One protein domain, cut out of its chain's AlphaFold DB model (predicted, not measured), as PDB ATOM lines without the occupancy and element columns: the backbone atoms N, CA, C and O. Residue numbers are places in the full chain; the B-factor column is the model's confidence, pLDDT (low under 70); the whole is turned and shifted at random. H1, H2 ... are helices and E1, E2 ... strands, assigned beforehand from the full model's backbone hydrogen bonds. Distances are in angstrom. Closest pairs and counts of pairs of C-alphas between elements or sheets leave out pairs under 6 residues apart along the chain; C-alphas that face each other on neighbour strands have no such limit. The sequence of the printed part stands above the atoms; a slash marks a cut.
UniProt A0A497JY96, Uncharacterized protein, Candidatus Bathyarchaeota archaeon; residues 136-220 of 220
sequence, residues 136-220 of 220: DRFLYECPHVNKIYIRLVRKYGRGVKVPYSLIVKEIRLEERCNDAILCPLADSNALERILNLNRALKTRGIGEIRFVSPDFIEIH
ATOM      1  N   ASP A 136      98.705 126.137 186.031       82.69
ATOM      2  CA  ASP A 136      99.109 124.729 186.097       82.69
ATOM      3  C   ASP A 136     100.629 124.598 186.181       82.69
ATOM      4  O   ASP A 136     101.166 123.948 187.079       82.69
ATOM      5  N   ARG A 137     101.354 125.337 185.336       80.81
ATOM      6  CA  ARG A 137     102.818 125.376 185.396       80.81
ATOM      7  C   ARG A 137     103.300 125.880 186.753       80.81
ATOM      8  O   ARG A 137     104.230 125.316 187.324       80.81
ATOM      9  N   PHE A 138     102.689 126.926 187.297       88.44
ATOM     10  CA  PHE A 138     103.043 127.457 188.607       88.44
ATOM     11  C   PHE A 138     102.809 126.422 189.715       88.44
ATOM     12  O   PHE A 138     103.719 126.135 190.501       88.44
ATOM     13  N   LEU A 139     101.615 125.837 189.754       90.19
ATOM     14  CA  LEU A 139     101.184 124.943 190.819       90.19
ATOM     15  C   LEU A 139     101.886 123.590 190.769       90.19
ATOM     16  O   LEU A 139     102.283 123.111 191.825       90.19
ATOM     17  N   TYR A 140     102.124 123.020 189.591       87.62
ATOM     18  CA  TYR A 140     102.625 121.649 189.458       87.62
ATOM     19  C   TYR A 140     104.107 121.570 189.054       87.62
ATOM     20  O   TYR A 140     104.830 120.719 189.566       87.62
ATOM     21  N   GLU A 141     104.611 122.487 188.222       85.12
ATOM     22  CA  GLU A 141     105.886 122.276 187.502       85.12
ATOM     23  C   GLU A 141     106.992 123.296 187.804       85.12
ATOM     24  O   GLU A 141     108.172 123.013 187.618       85.12
ATOM     25  N   CYS A 142     106.653 124.489 188.296       86.81
ATOM     26  CA  CYS A 142     107.598 125.580 188.518       86.81
ATOM     27  C   CYS A 142     108.775 125.144 189.424       86.81
ATOM     28  O   CYS A 142     108.557 124.870 190.610       86.81
ATOM     29  N   PRO A 143     110.024 125.098 188.921       86.12
ATOM     30  CA  PRO A 143     111.168 124.589 189.682       86.12
ATOM     31  C   PRO A 143     111.548 125.501 190.857       86.12
ATOM     32  O   PRO A 143     112.087 125.039 191.863       86.12
ATOM     33  N   HIS A 144     111.225 126.791 190.754       90.44
ATOM     34  CA  HIS A 144     111.483 127.798 191.781       90.44
ATOM     35  C   HIS A 144     110.747 127.502 193.096       90.44
ATOM     36  O   HIS A 144     111.319 127.675 194.167       90.44
ATOM     37  N   VAL A 145     109.521 126.964 193.036       92.31
ATOM     38  CA  VAL A 145     108.740 126.582 194.232       92.31
ATOM     39  C   VAL A 145     109.525 125.596 195.105       92.31
ATOM     40  O   VAL A 145     109.695 125.823 196.304       92.31
ATOM     41  N   ASN A 146     110.073 124.538 194.497       91.62
ATOM     42  CA  ASN A 146     110.845 123.526 195.219       91.62
ATOM     43  C   ASN A 146     112.180 124.086 195.744       91.62
ATOM     44  O   ASN A 146     112.547 123.857 196.896       91.62
ATOM     45  N   LYS A 147     112.890 124.875 194.922       92.62
ATOM     46  CA  LYS A 147     114.152 125.527 195.319       92.62
ATOM     47  C   LYS A 147     113.978 126.424 196.543       92.62
ATOM     48  O   LYS A 147     114.825 126.427 197.438       92.62
ATOM     49  N   ILE A 148     112.896 127.198 196.582       94.38
ATOM     50  CA  ILE A 148     112.583 128.073 197.710       94.38
ATOM     51  C   ILE A 148     112.263 127.234 198.946       94.38
ATOM     52  O   ILE A 148     112.893 127.441 199.978       94.38
ATOM     53  N   TYR A 149     111.376 126.240 198.847       94.81
ATOM     54  CA  TYR A 149     111.011 125.399 199.994       94.81
ATOM     55  C   TYR A 149     112.211 124.686 200.629       94.81
ATOM     56  O   TYR A 149     112.409 124.777 201.840       94.81
ATOM     57  N   ILE A 150     113.074 124.059 199.821       94.62
ATOM     58  CA  ILE A 150     114.285 123.387 200.318       94.62
ATOM     59  C   ILE A 150     115.194 124.372 201.064       94.62
ATOM     60  O   ILE A 150     115.732 124.042 202.120       94.62
ATOM     61  N   ARG A 151     115.363 125.593 200.544       94.69
ATOM     62  CA  ARG A 151     116.160 126.639 201.203       94.69
ATOM     63  C   ARG A 151     115.541 127.080 202.524       94.69
ATOM     64  O   ARG A 151     116.271 127.216 203.501       94.69
ATOM     65  N   LEU A 152     114.221 127.262 202.564       95.44
ATOM     66  CA  LEU A 152     113.495 127.624 203.781       95.44
ATOM     67  C   LEU A 152     113.660 126.554 204.866       95.44
ATOM     68  O   LEU A 152     114.067 126.882 205.980       95.44
ATOM     69  N   VAL A 153     113.435 125.280 204.528       95.88
ATOM     70  CA  VAL A 153     113.601 124.153 205.460       95.88
ATOM     71  C   VAL A 153     115.044 124.044 205.950       95.88
ATOM     72  O   VAL A 153     115.268 123.881 207.145       95.88
ATOM     73  N   ARG A 154     116.039 124.180 205.062       95.69
ATOM     74  CA  ARG A 154     117.460 124.140 205.451       95.69
ATOM     75  C   ARG A 154     117.856 125.287 206.375       95.69
ATOM     76  O   ARG A 154     118.693 125.091 207.247       95.69
ATOM     77  N   LYS A 155     117.301 126.481 206.156       96.00
ATOM     78  CA  LYS A 155     117.677 127.689 206.894       96.00
ATOM     79  C   LYS A 155     116.987 127.798 208.251       96.00
ATOM     80  O   LYS A 155     117.615 128.258 209.198       96.00
ATOM     81  N   TYR A 156     115.717 127.406 208.338       95.94
ATOM     82  CA  TYR A 156     114.897 127.645 209.528       95.94
ATOM     83  C   TYR A 156     114.399 126.374 210.225       95.94
ATOM     84  O   TYR A 156     113.981 126.450 211.375       95.94
ATOM     85  N   GLY A 157     114.457 125.213 209.569       93.56
ATOM     86  CA  GLY A 157     113.882 123.969 210.080       93.56
ATOM     87  C   GLY A 157     112.366 123.865 209.874       93.56
ATOM     88  O   GLY A 157     111.706 124.803 209.427       93.56
ATOM     89  N   ARG A 158     111.814 122.684 210.180       95.19
ATOM     90  CA  ARG A 158     110.366 122.412 210.160       95.19
ATOM     91  C   ARG A 158     109.758 122.588 211.550       95.19
ATOM     92  O   ARG A 158     110.415 122.273 212.536       95.19
ATOM     93  N   GLY A 159     108.514 123.064 211.622       93.19
ATOM     94  CA  GLY A 159     107.786 123.284 212.884       93.19
ATOM     95  C   GLY A 159     108.374 124.384 213.778       93.19
ATOM     96  O   GLY A 159     108.017 124.491 214.947       93.19
ATOM     97  N   VAL A 160     109.299 125.188 213.248       94.94
ATOM     98  CA  VAL A 160     109.897 126.324 213.952       94.94
ATOM     99  C   VAL A 160     109.106 127.580 213.614       94.94
ATOM    100  O   VAL A 160     108.806 127.828 212.446       94.94
ATOM    101  N   LYS A 161     108.806 128.400 214.626       94.88
ATOM    102  CA  LYS A 161     108.199 129.719 214.422       94.88
ATOM    103  C   LYS A 161     109.212 130.675 213.809       94.88
ATOM    104  O   LYS A 161     110.197 131.042 214.448       94.88
ATOM    105  N   VAL A 162     108.938 131.122 212.591       95.69
ATOM    106  CA  VAL A 162     109.778 132.057 211.842       95.69
ATOM    107  C   VAL A 162     109.002 133.346 211.590       95.69
ATOM    108  O   VAL A 162     107.852 133.278 211.153       95.69
ATOM    109  N   PRO A 163     109.600 134.531 211.813       95.19
ATOM    110  CA  PRO A 163     108.996 135.784 211.389       95.19
ATOM    111  C   PRO A 163     108.668 135.762 209.892       95.19
ATOM    112  O   PRO A 163     109.543 135.494 209.061       95.19
ATOM    113  N   TYR A 164     107.426 136.089 209.530       92.12
ATOM    114  CA  TYR A 164     106.958 136.024 208.141       92.12
ATOM    115  C   TYR A 164     107.840 136.882 207.215       92.12
ATOM    116  O   TYR A 164     108.153 136.487 206.092       92.12
ATOM    117  N   SER A 165     108.322 138.023 207.717       92.06
ATOM    118  CA  SER A 165     109.182 138.959 206.987       92.06
ATOM    119  C   SER A 165     110.504 138.338 206.519       92.06
ATOM    120  O   SER A 165     111.023 138.724 205.469       92.06
ATOM    121  N   LEU A 166     111.043 137.354 207.247       94.44
ATOM    122  CA  LEU A 166     112.245 136.623 206.841       94.44
ATOM    123  C   LEU A 166     111.955 135.671 205.681       94.44
ATOM    124  O   LEU A 166     112.753 135.570 204.755       94.44
ATOM    125  N   ILE A 167     110.785 135.038 205.685       93.62
ATOM    126  CA  ILE A 167     110.349 134.151 204.604       93.62
ATOM    127  C   ILE A 167     110.119 134.953 203.324       93.62
ATOM    128  O   ILE A 167     110.611 134.577 202.264       93.62
ATOM    129  N   VAL A 168     109.485 136.125 203.424       91.81
ATOM    130  CA  VAL A 168     109.319 137.049 202.288       91.81
ATOM    131  C   VAL A 168     110.664 137.435 201.675       91.81
ATOM    132  O   VAL A 168     110.769 137.492 200.448       91.81
ATOM    133  N   LYS A 169     111.683 137.706 202.504       91.81
ATOM    134  CA  LYS A 169     113.039 138.016 202.030       91.81
ATOM    135  C   LYS A 169     113.634 136.853 201.244       91.81
ATOM    136  O   LYS A 169     114.152 137.094 200.163       91.81
ATOM    137  N   GLU A 170     113.504 135.619 201.729       92.38
ATOM    138  CA  GLU A 170     114.011 134.442 201.012       92.38
ATOM    139  C   GLU A 170     113.320 134.226 199.662       92.38
ATOM    140  O   GLU A 170     113.995 133.926 198.682       92.38
ATOM    141  N   ILE A 171     111.999 134.431 199.575       90.88
ATOM    142  CA  ILE A 171     111.279 134.315 198.296       90.88
ATOM    143  C   ILE A 171     111.786 135.371 197.295       90.88
ATOM    144  O   ILE A 171     111.927 135.072 196.114       90.88
ATOM    145  N   ARG A 172     112.118 136.591 197.754       87.19
ATOM    146  CA  ARG A 172     112.659 137.667 196.892       87.19
ATOM    147  C   ARG A 172     114.041 137.377 196.318       87.19
ATOM    148  O   ARG A 172     114.420 138.037 195.358       87.19
ATOM    149  N   LEU A 173     114.794 136.459 196.921       86.56
ATOM    150  CA  LEU A 173     116.102 136.062 196.404       86.56
ATOM    151  C   LEU A 173     115.986 135.174 195.165       86.56
ATOM    152  O   LEU A 173     116.999 134.918 194.523       86.56
ATOM    153  N   GLU A 174     114.794 134.662 194.851       83.25
ATOM    154  CA  GLU A 174     114.615 133.878 193.640       83.25
ATOM    155  C   GLU A 174     114.603 134.775 192.405       83.25
ATOM    156  O   GLU A 174     113.917 135.800 192.352       83.25
ATOM    157  N   GLU A 175     115.363 134.364 191.394       73.25
ATOM    158  CA  GLU A 175     115.365 135.026 190.098       73.25
ATOM    159  C   GLU A 175     113.963 135.022 189.481       73.25
ATOM    160  O   GLU A 175     113.161 134.100 189.666       73.25
ATOM    161  N   ARG A 176     113.662 136.077 188.720       71.31
ATOM    162  CA  ARG A 176     112.414 136.137 187.960       71.31
ATOM    163  C   ARG A 176     112.405 135.011 186.933       71.31
ATOM    164  O   ARG A 176     113.419 134.750 186.292       71.31
ATOM    165  N   CYS A 177     111.242 134.394 186.737       76.44
ATOM    166  CA  CYS A 177     111.061 133.439 185.654       76.44
ATOM    167  C   CYS A 177     111.437 134.116 184.331       76.44
ATOM    168  O   CYS A 177     110.831 135.118 183.958       76.44
ATOM    169  N   ASN A 178     112.394 133.547 183.600       75.50
ATOM    170  CA  ASN A 178     112.778 134.061 182.279       75.50
ATOM    171  C   ASN A 178     111.627 133.978 181.261       75.50
ATOM    172  O   ASN A 178     111.626 134.678 180.250       75.50
ATOM    173  N   ASP A 179     110.626 133.162 181.587       78.12
ATOM    174  CA  ASP A 179     109.593 132.680 180.681       78.12
ATOM    175  C   ASP A 179     108.237 133.355 180.910       78.12
ATOM    176  O   ASP A 179     107.301 133.100 180.157       78.12
ATOM    177  N   ALA A 180     108.109 134.187 181.950       86.25
ATOM    178  CA  ALA A 180     106.875 134.888 182.292       86.25
ATOM    179  C   ALA A 180     107.153 136.317 182.786       86.25
ATOM    180  O   ALA A 180     108.101 136.550 183.532       86.25
ATOM    181  N   ILE A 181     106.309 137.273 182.393       85.94
ATOM    182  CA  ILE A 181     106.416 138.688 182.776       85.94
ATOM    183  C   ILE A 181     105.907 138.895 184.212       85.94
ATOM    184  O   ILE A 181     106.590 139.513 185.030       85.94
ATOM    185  N   LEU A 182     104.737 138.343 184.536       86.12
ATOM    186  CA  LEU A 182     104.130 138.344 185.862       86.12
ATOM    187  C   LEU A 182     104.298 136.965 186.503       86.12
ATOM    188  O   LEU A 182     103.852 135.946 185.974       86.12
ATOM    189  N   CYS A 183     104.941 136.933 187.667       88.06
ATOM    190  CA  CYS A 183     105.191 135.708 188.417       88.06
ATOM    191  C   CYS A 183     104.491 135.769 189.784       88.06
ATOM    192  O   CYS A 183     104.748 136.717 190.529       88.06
ATOM    193  N   PRO A 184     103.702 134.746 190.171       89.12
ATOM    194  CA  PRO A 184     103.077 134.678 191.497       89.12
ATOM    195  C   PRO A 184     104.071 134.741 192.673       89.12
ATOM    196  O   PRO A 184     103.730 135.222 193.752       89.12
ATOM    197  N   LEU A 185     105.325 134.306 192.473       89.94
ATOM    198  CA  LEU A 185     106.404 134.419 193.473       89.94
ATOM    199  C   LEU A 185     107.030 135.818 193.534       89.94
ATOM    200  O   LEU A 185     107.747 136.129 194.481       89.94
ATOM    201  N   ALA A 186     106.768 136.671 192.547       87.31
ATOM    202  CA  ALA A 186     107.270 138.039 192.484       87.31
ATOM    203  C   ALA A 186     106.204 139.083 192.857       87.31
ATOM    204  O   ALA A 186     106.475 140.275 192.718       87.31
ATOM    205  N   ASP A 187     105.040 138.657 193.366       85.94
ATOM    206  CA  ASP A 187     103.927 139.544 193.729       85.94
ATOM    207  C   ASP A 187     104.387 140.689 194.646       85.94
ATOM    208  O   ASP A 187     105.217 140.481 195.541       85.94
ATOM    209  N   SER A 188     103.905 141.909 194.412       85.31
ATOM    210  CA  SER A 188     104.293 143.084 195.198       85.31
ATOM    211  C   SER A 188     103.813 142.980 196.648       85.31
ATOM    212  O   SER A 188     104.527 143.420 197.557       85.31
ATOM    213  N   ASN A 189     102.674 142.323 196.878       90.88
ATOM    214  CA  ASN A 189     102.122 142.046 198.191       90.88
ATOM    215  C   ASN A 189     102.844 140.850 198.839       90.88
ATOM    216  O   ASN A 189     102.928 139.744 198.305       90.88
ATOM    217  N   ALA A 190     103.396 141.087 200.028       90.50
ATOM    218  CA  ALA A 190     104.186 140.099 200.753       90.50
ATOM    219  C   ALA A 190     103.358 138.893 201.236       90.50
ATOM    220  O   ALA A 190     103.869 137.772 201.237       90.50
ATOM    221  N   LEU A 191     102.101 139.126 201.626       90.94
ATOM    222  CA  LEU A 191     101.177 138.087 202.066       90.94
ATOM    223  C   LEU A 191     100.760 137.211 200.883       90.94
ATOM    224  O   LEU A 191     100.932 135.997 200.949       90.94
ATOM    225  N   GLU A 192     100.309 137.822 199.784       91.00
ATOM    226  CA  GLU A 192      99.930 137.101 198.557       91.00
ATOM    227  C   GLU A 192     101.065 136.225 198.046       91.00
ATOM    228  O   GLU A 192     100.872 135.062 197.712       91.00
ATOM    229  N   ARG A 193     102.298 136.733 198.080       91.44
ATOM    230  CA  ARG A 193     103.468 135.951 197.686       91.44
ATOM    231  C   ARG A 193     103.638 134.670 198.512       91.44
ATOM    232  O   ARG A 193     103.958 133.618 197.953       91.44
ATOM    233  N   ILE A 194     103.436 134.742 199.830       93.75
ATOM    234  CA  ILE A 194     103.479 133.559 200.702       93.75
ATOM    235  C   ILE A 194     102.304 132.635 200.404       93.75
ATOM    236  O   ILE A 194     102.503 131.425 200.332       93.75
ATOM    237  N   LEU A 195     101.100 133.178 200.223       94.25
ATOM    238  CA  LEU A 195      99.911 132.386 199.914       94.25
ATOM    239  C   LEU A 195     100.064 131.644 198.582       94.25
ATOM    240  O   LEU A 195      99.787 130.448 198.524       94.25
ATOM    241  N   ASN A 196     100.598 132.305 197.556       93.75
ATOM    242  CA  ASN A 196     100.924 131.712 196.263       93.75
ATOM    243  C   ASN A 196     101.933 130.572 196.413       93.75
ATOM    244  O   ASN A 196     101.697 129.475 195.904       93.75
ATOM    245  N   LEU A 197     103.031 130.798 197.144       95.12
ATOM    246  CA  LEU A 197     104.002 129.742 197.427       95.12
ATOM    247  C   LEU A 197     103.330 128.571 198.156       95.12
ATOM    248  O   LEU A 197     103.427 127.440 197.698       95.12
ATOM    249  N   ASN A 198     102.608 128.837 199.246       96.25
ATOM    250  CA  ASN A 198     101.926 127.821 200.045       96.25
ATOM    251  C   ASN A 198     100.933 127.001 199.216       96.25
ATOM    252  O   ASN A 198     100.895 125.778 199.330       96.25
ATOM    253  N   ARG A 199     100.160 127.663 198.350       95.81
ATOM    254  CA  ARG A 199      99.237 127.003 197.427       95.81
ATOM    255  C   ARG A 199      99.983 126.003 196.548       95.81
ATOM    256  O   ARG A 199      99.578 124.849 196.492       95.81
ATOM    257  N   ALA A 200     101.101 126.407 195.944       95.38
ATOM    258  CA  ALA A 200     101.915 125.508 195.130       95.38
ATOM    259  C   ALA A 200     102.538 124.357 195.947       95.38
ATOM    260  O   ALA A 200     102.560 123.223 195.476       95.38
ATOM    261  N   LEU A 201     103.002 124.604 197.179       96.50
ATOM    262  CA  LEU A 201     103.546 123.549 198.049       96.50
ATOM    263  C   LEU A 201     102.498 122.482 198.381       96.50
ATOM    264  O   LEU A 201     102.769 121.289 198.226       96.50
ATOM    265  N   LYS A 202     101.293 122.923 198.765       96.31
ATOM    266  CA  LYS A 202     100.163 122.043 199.080       96.31
ATOM    267  C   LYS A 202      99.716 121.247 197.866       96.31
ATOM    268  O   LYS A 202      99.551 120.037 197.969       96.31
ATOM    269  N   THR A 203      99.574 121.903 196.713       94.94
ATOM    270  CA  THR A 203      99.184 121.238 195.465       94.94
ATOM    271  C   THR A 203     100.166 120.133 195.066       94.94
ATOM    272  O   THR A 203      99.744 119.105 194.549       94.94
ATOM    273  N   ARG A 204     101.461 120.298 195.355       93.94
ATOM    274  CA  ARG A 204     102.493 119.286 195.069       93.94
ATOM    275  C   ARG A 204     102.673 118.238 196.165       93.94
ATOM    276  O   ARG A 204     103.461 117.318 195.977       93.94
ATOM    277  N   GLY A 205     102.029 118.398 197.322       93.94
ATOM    278  CA  GLY A 205     102.204 117.506 198.470       93.94
ATOM    279  C   GLY A 205     103.618 117.502 199.069       93.94
ATOM    280  O   GLY A 205     103.987 116.541 199.737       93.94
ATOM    281  N   ILE A 206     104.427 118.545 198.832       94.19
ATOM    282  CA  ILE A 206     105.828 118.597 199.302       94.19
ATOM    283  C   ILE A 206     106.003 119.320 200.640       94.19
ATOM    284  O   ILE A 206     107.062 119.209 201.258       94.19
ATOM    285  N   GLY A 207     104.986 120.061 201.077       94.12
ATOM    286  CA  GLY A 207     104.997 120.789 202.336       94.12
ATOM    287  C   GLY A 207     103.920 121.861 202.400       94.12
ATOM    288  O   GLY A 207     103.062 121.969 201.522       94.12
ATOM    289  N   GLU A 208     103.985 122.683 203.437       96.25
ATOM    290  CA  GLU A 208     103.102 123.835 203.599       96.25
ATOM    291  C   GLU A 208     103.729 124.918 204.477       96.25
ATOM    292  O   GLU A 208     104.669 124.691 205.237       96.25
ATOM    293  N   ILE A 209     103.167 126.116 204.373       95.00
ATOM    294  CA  ILE A 209     103.472 127.254 205.228       95.00
ATOM    295  C   ILE A 209     102.182 127.637 205.955       95.00
ATOM    296  O   ILE A 209     101.167 127.942 205.320       95.00
ATOM    297  N   ARG A 210     102.204 127.620 207.289       94.94
ATOM    298  CA  ARG A 210     101.050 127.959 208.130       94.94
ATOM    299  C   ARG A 210     101.319 129.227 208.919       94.94
ATOM    300  O   ARG A 210     102.354 129.343 209.563       94.94
ATOM    301  N   PHE A 211     100.374 130.161 208.905       93.06
ATOM    302  CA  PHE A 211     100.397 131.296 209.823       93.06
ATOM    303  C   PHE A 211      99.959 130.826 211.206       93.06
ATOM    304  O   PHE A 211      98.857 130.307 211.361       93.06
ATOM    305  N   VAL A 212     100.826 131.006 212.201       93.62
ATOM    306  CA  VAL A 212     100.520 130.692 213.608       93.62
ATOM    307  C   VAL A 212     100.173 131.941 214.413       93.62
ATOM    308  O   VAL A 212      99.624 131.850 215.506       93.62
ATOM    309  N   SER A 213     100.495 133.116 213.874       91.38
ATOM    310  CA  SER A 213     100.088 134.438 214.354       91.38
ATOM    311  C   SER A 213     100.265 135.455 213.210       91.38
ATOM    312  O   SER A 213     100.821 135.080 212.174       91.38
ATOM    313  N   PRO A 214      99.848 136.726 213.364       86.44
ATOM    314  CA  PRO A 214     100.025 137.741 212.320       86.44
ATOM    315  C   PRO A 214     101.478 137.909 211.844       86.44
ATOM    316  O   PRO A 214     101.710 138.128 210.658       86.44
ATOM    317  N   ASP A 215     102.452 137.739 212.745       90.62
ATOM    318  CA  ASP A 215     103.867 138.001 212.456       90.62
ATOM    319  C   ASP A 215     104.708 136.741 212.227       90.62
ATOM    320  O   ASP A 215     105.837 136.839 211.738       90.62
ATOM    321  N   PHE A 216     104.186 135.558 212.564       94.25
ATOM    322  CA  PHE A 216     104.952 134.310 212.561       94.25
ATOM    323  C   PHE A 216     104.275 133.204 211.768       94.25
ATOM    324  O   PHE A 216     103.058 133.002 211.845       94.25
ATOM    325  N   ILE A 217     105.108 132.429 211.082       95.75
ATOM    326  CA  ILE A 217     104.705 131.257 210.316       95.75
ATOM    327  C   ILE A 217     105.547 130.037 210.686       95.75
ATOM    328  O   ILE A 217     106.662 130.170 211.186       95.75
ATOM    329  N   GLU A 218     105.012 128.856 210.410       96.56
ATOM    330  CA  GLU A 218     105.700 127.571 210.523       96.56
ATOM    331  C   GLU A 218     105.764 126.898 209.148       96.56
ATOM    332  O   GLU A 218     104.835 127.000 208.341       96.56
ATOM    333  N   ILE A 219     106.888 126.233 208.876       96.12
ATOM    334  CA  ILE A 219     107.124 125.451 207.657       96.12
ATOM    335  C   ILE A 219     106.944 123.972 208.013       96.12
ATOM    336  O   ILE A 219     107.574 123.501 208.963       96.12
ATOM    337  N   HIS A 220     106.137 123.237 207.250       92.88
ATOM    338  CA  HIS A 220     105.928 121.792 207.414       92.88
ATOM    339  C   HIS A 220     106.353 121.030 206.161       92.88
ATOM    340  O   HIS A 220     106.212 121.576 205.040       92.88
TER     341      HIS A 220
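What this domain is: This is residues 136 to 220 of the 220 residues of an uncharacterized protein of Candidatus Bathyarchaeota archaeon (UniProt A0A497JY96). A small two-stranded hairpin, E2 and E3, sits at one end of a core in which H4 crosses the helical hairpin of H2 and H3 nearly at right angles. H1 and the short strand E1 lie toward the other end, H1 packing on H4. The 85 printed residues hold, in chain order, H1, H2, H3, E1, H4, E2 and E3; the class is mostly helix and the sheet is antiparallel. The whole is compact, with a radius of gyration of the C-alphas of 11.9 A and spans of 34 by 25 by 18 A.

How they stand to each other: Start at E2, residues 209 to 211, and E3, residues 216 to 219, an antiparallel hairpin at 154 degrees; N 210 and O 218 are 2.9 A apart, within hydrogen-bond range. Residues 162 to 163 pair antiparallel with 216 to 217 of E3. The hub is H4, residues 190 to 203; its closest C-alphas to E2 are Asn 198 and Ile 209, 5.4 A. With residues 197 to 201 alone, H4 touches H2, residues 143 to 156, about perpendicular at 75 degrees; the closest C-alphas are those of Val 145 and Leu 197, 6.5 A. H3, residues 164 to 172, touches H4 about perpendicular at 77 degrees, through residues 190 to 194 of H4 alone, closest at the C-alphas of Val 168 and Ala 190, 6.2 A. H2 and H3 form a helical hairpin. H1, residues 136 to 141, touches residues 199 to 203 of H4 alone, at a steep tilt of 59 degrees, closest at the C-alphas of Leu 139 and Ala 200, 4.4 A. E1, residues 180 to 182, pairs with no named strand and is apart from H3 and H4. In H1, H2, H3 and H4 every O i to N i+4 pair is within hydrogen-bond range.

Where its parts are: Find C-alpha 136 at (99.109, 124.729, 186.097), where H1 begins. H2 runs 20.4 A, H3 12.7 A and H4 20.2 A from first to last C-alpha. E3 ends at C-alpha 219, (107.124, 125.451, 207.657).

The domain as a whole: The C-alphas of Asp 179 and Ser 213 are the two farthest apart, 35.0 A. The printed part has no cut and no long link, and no printed residue is under 70 in pLDDT.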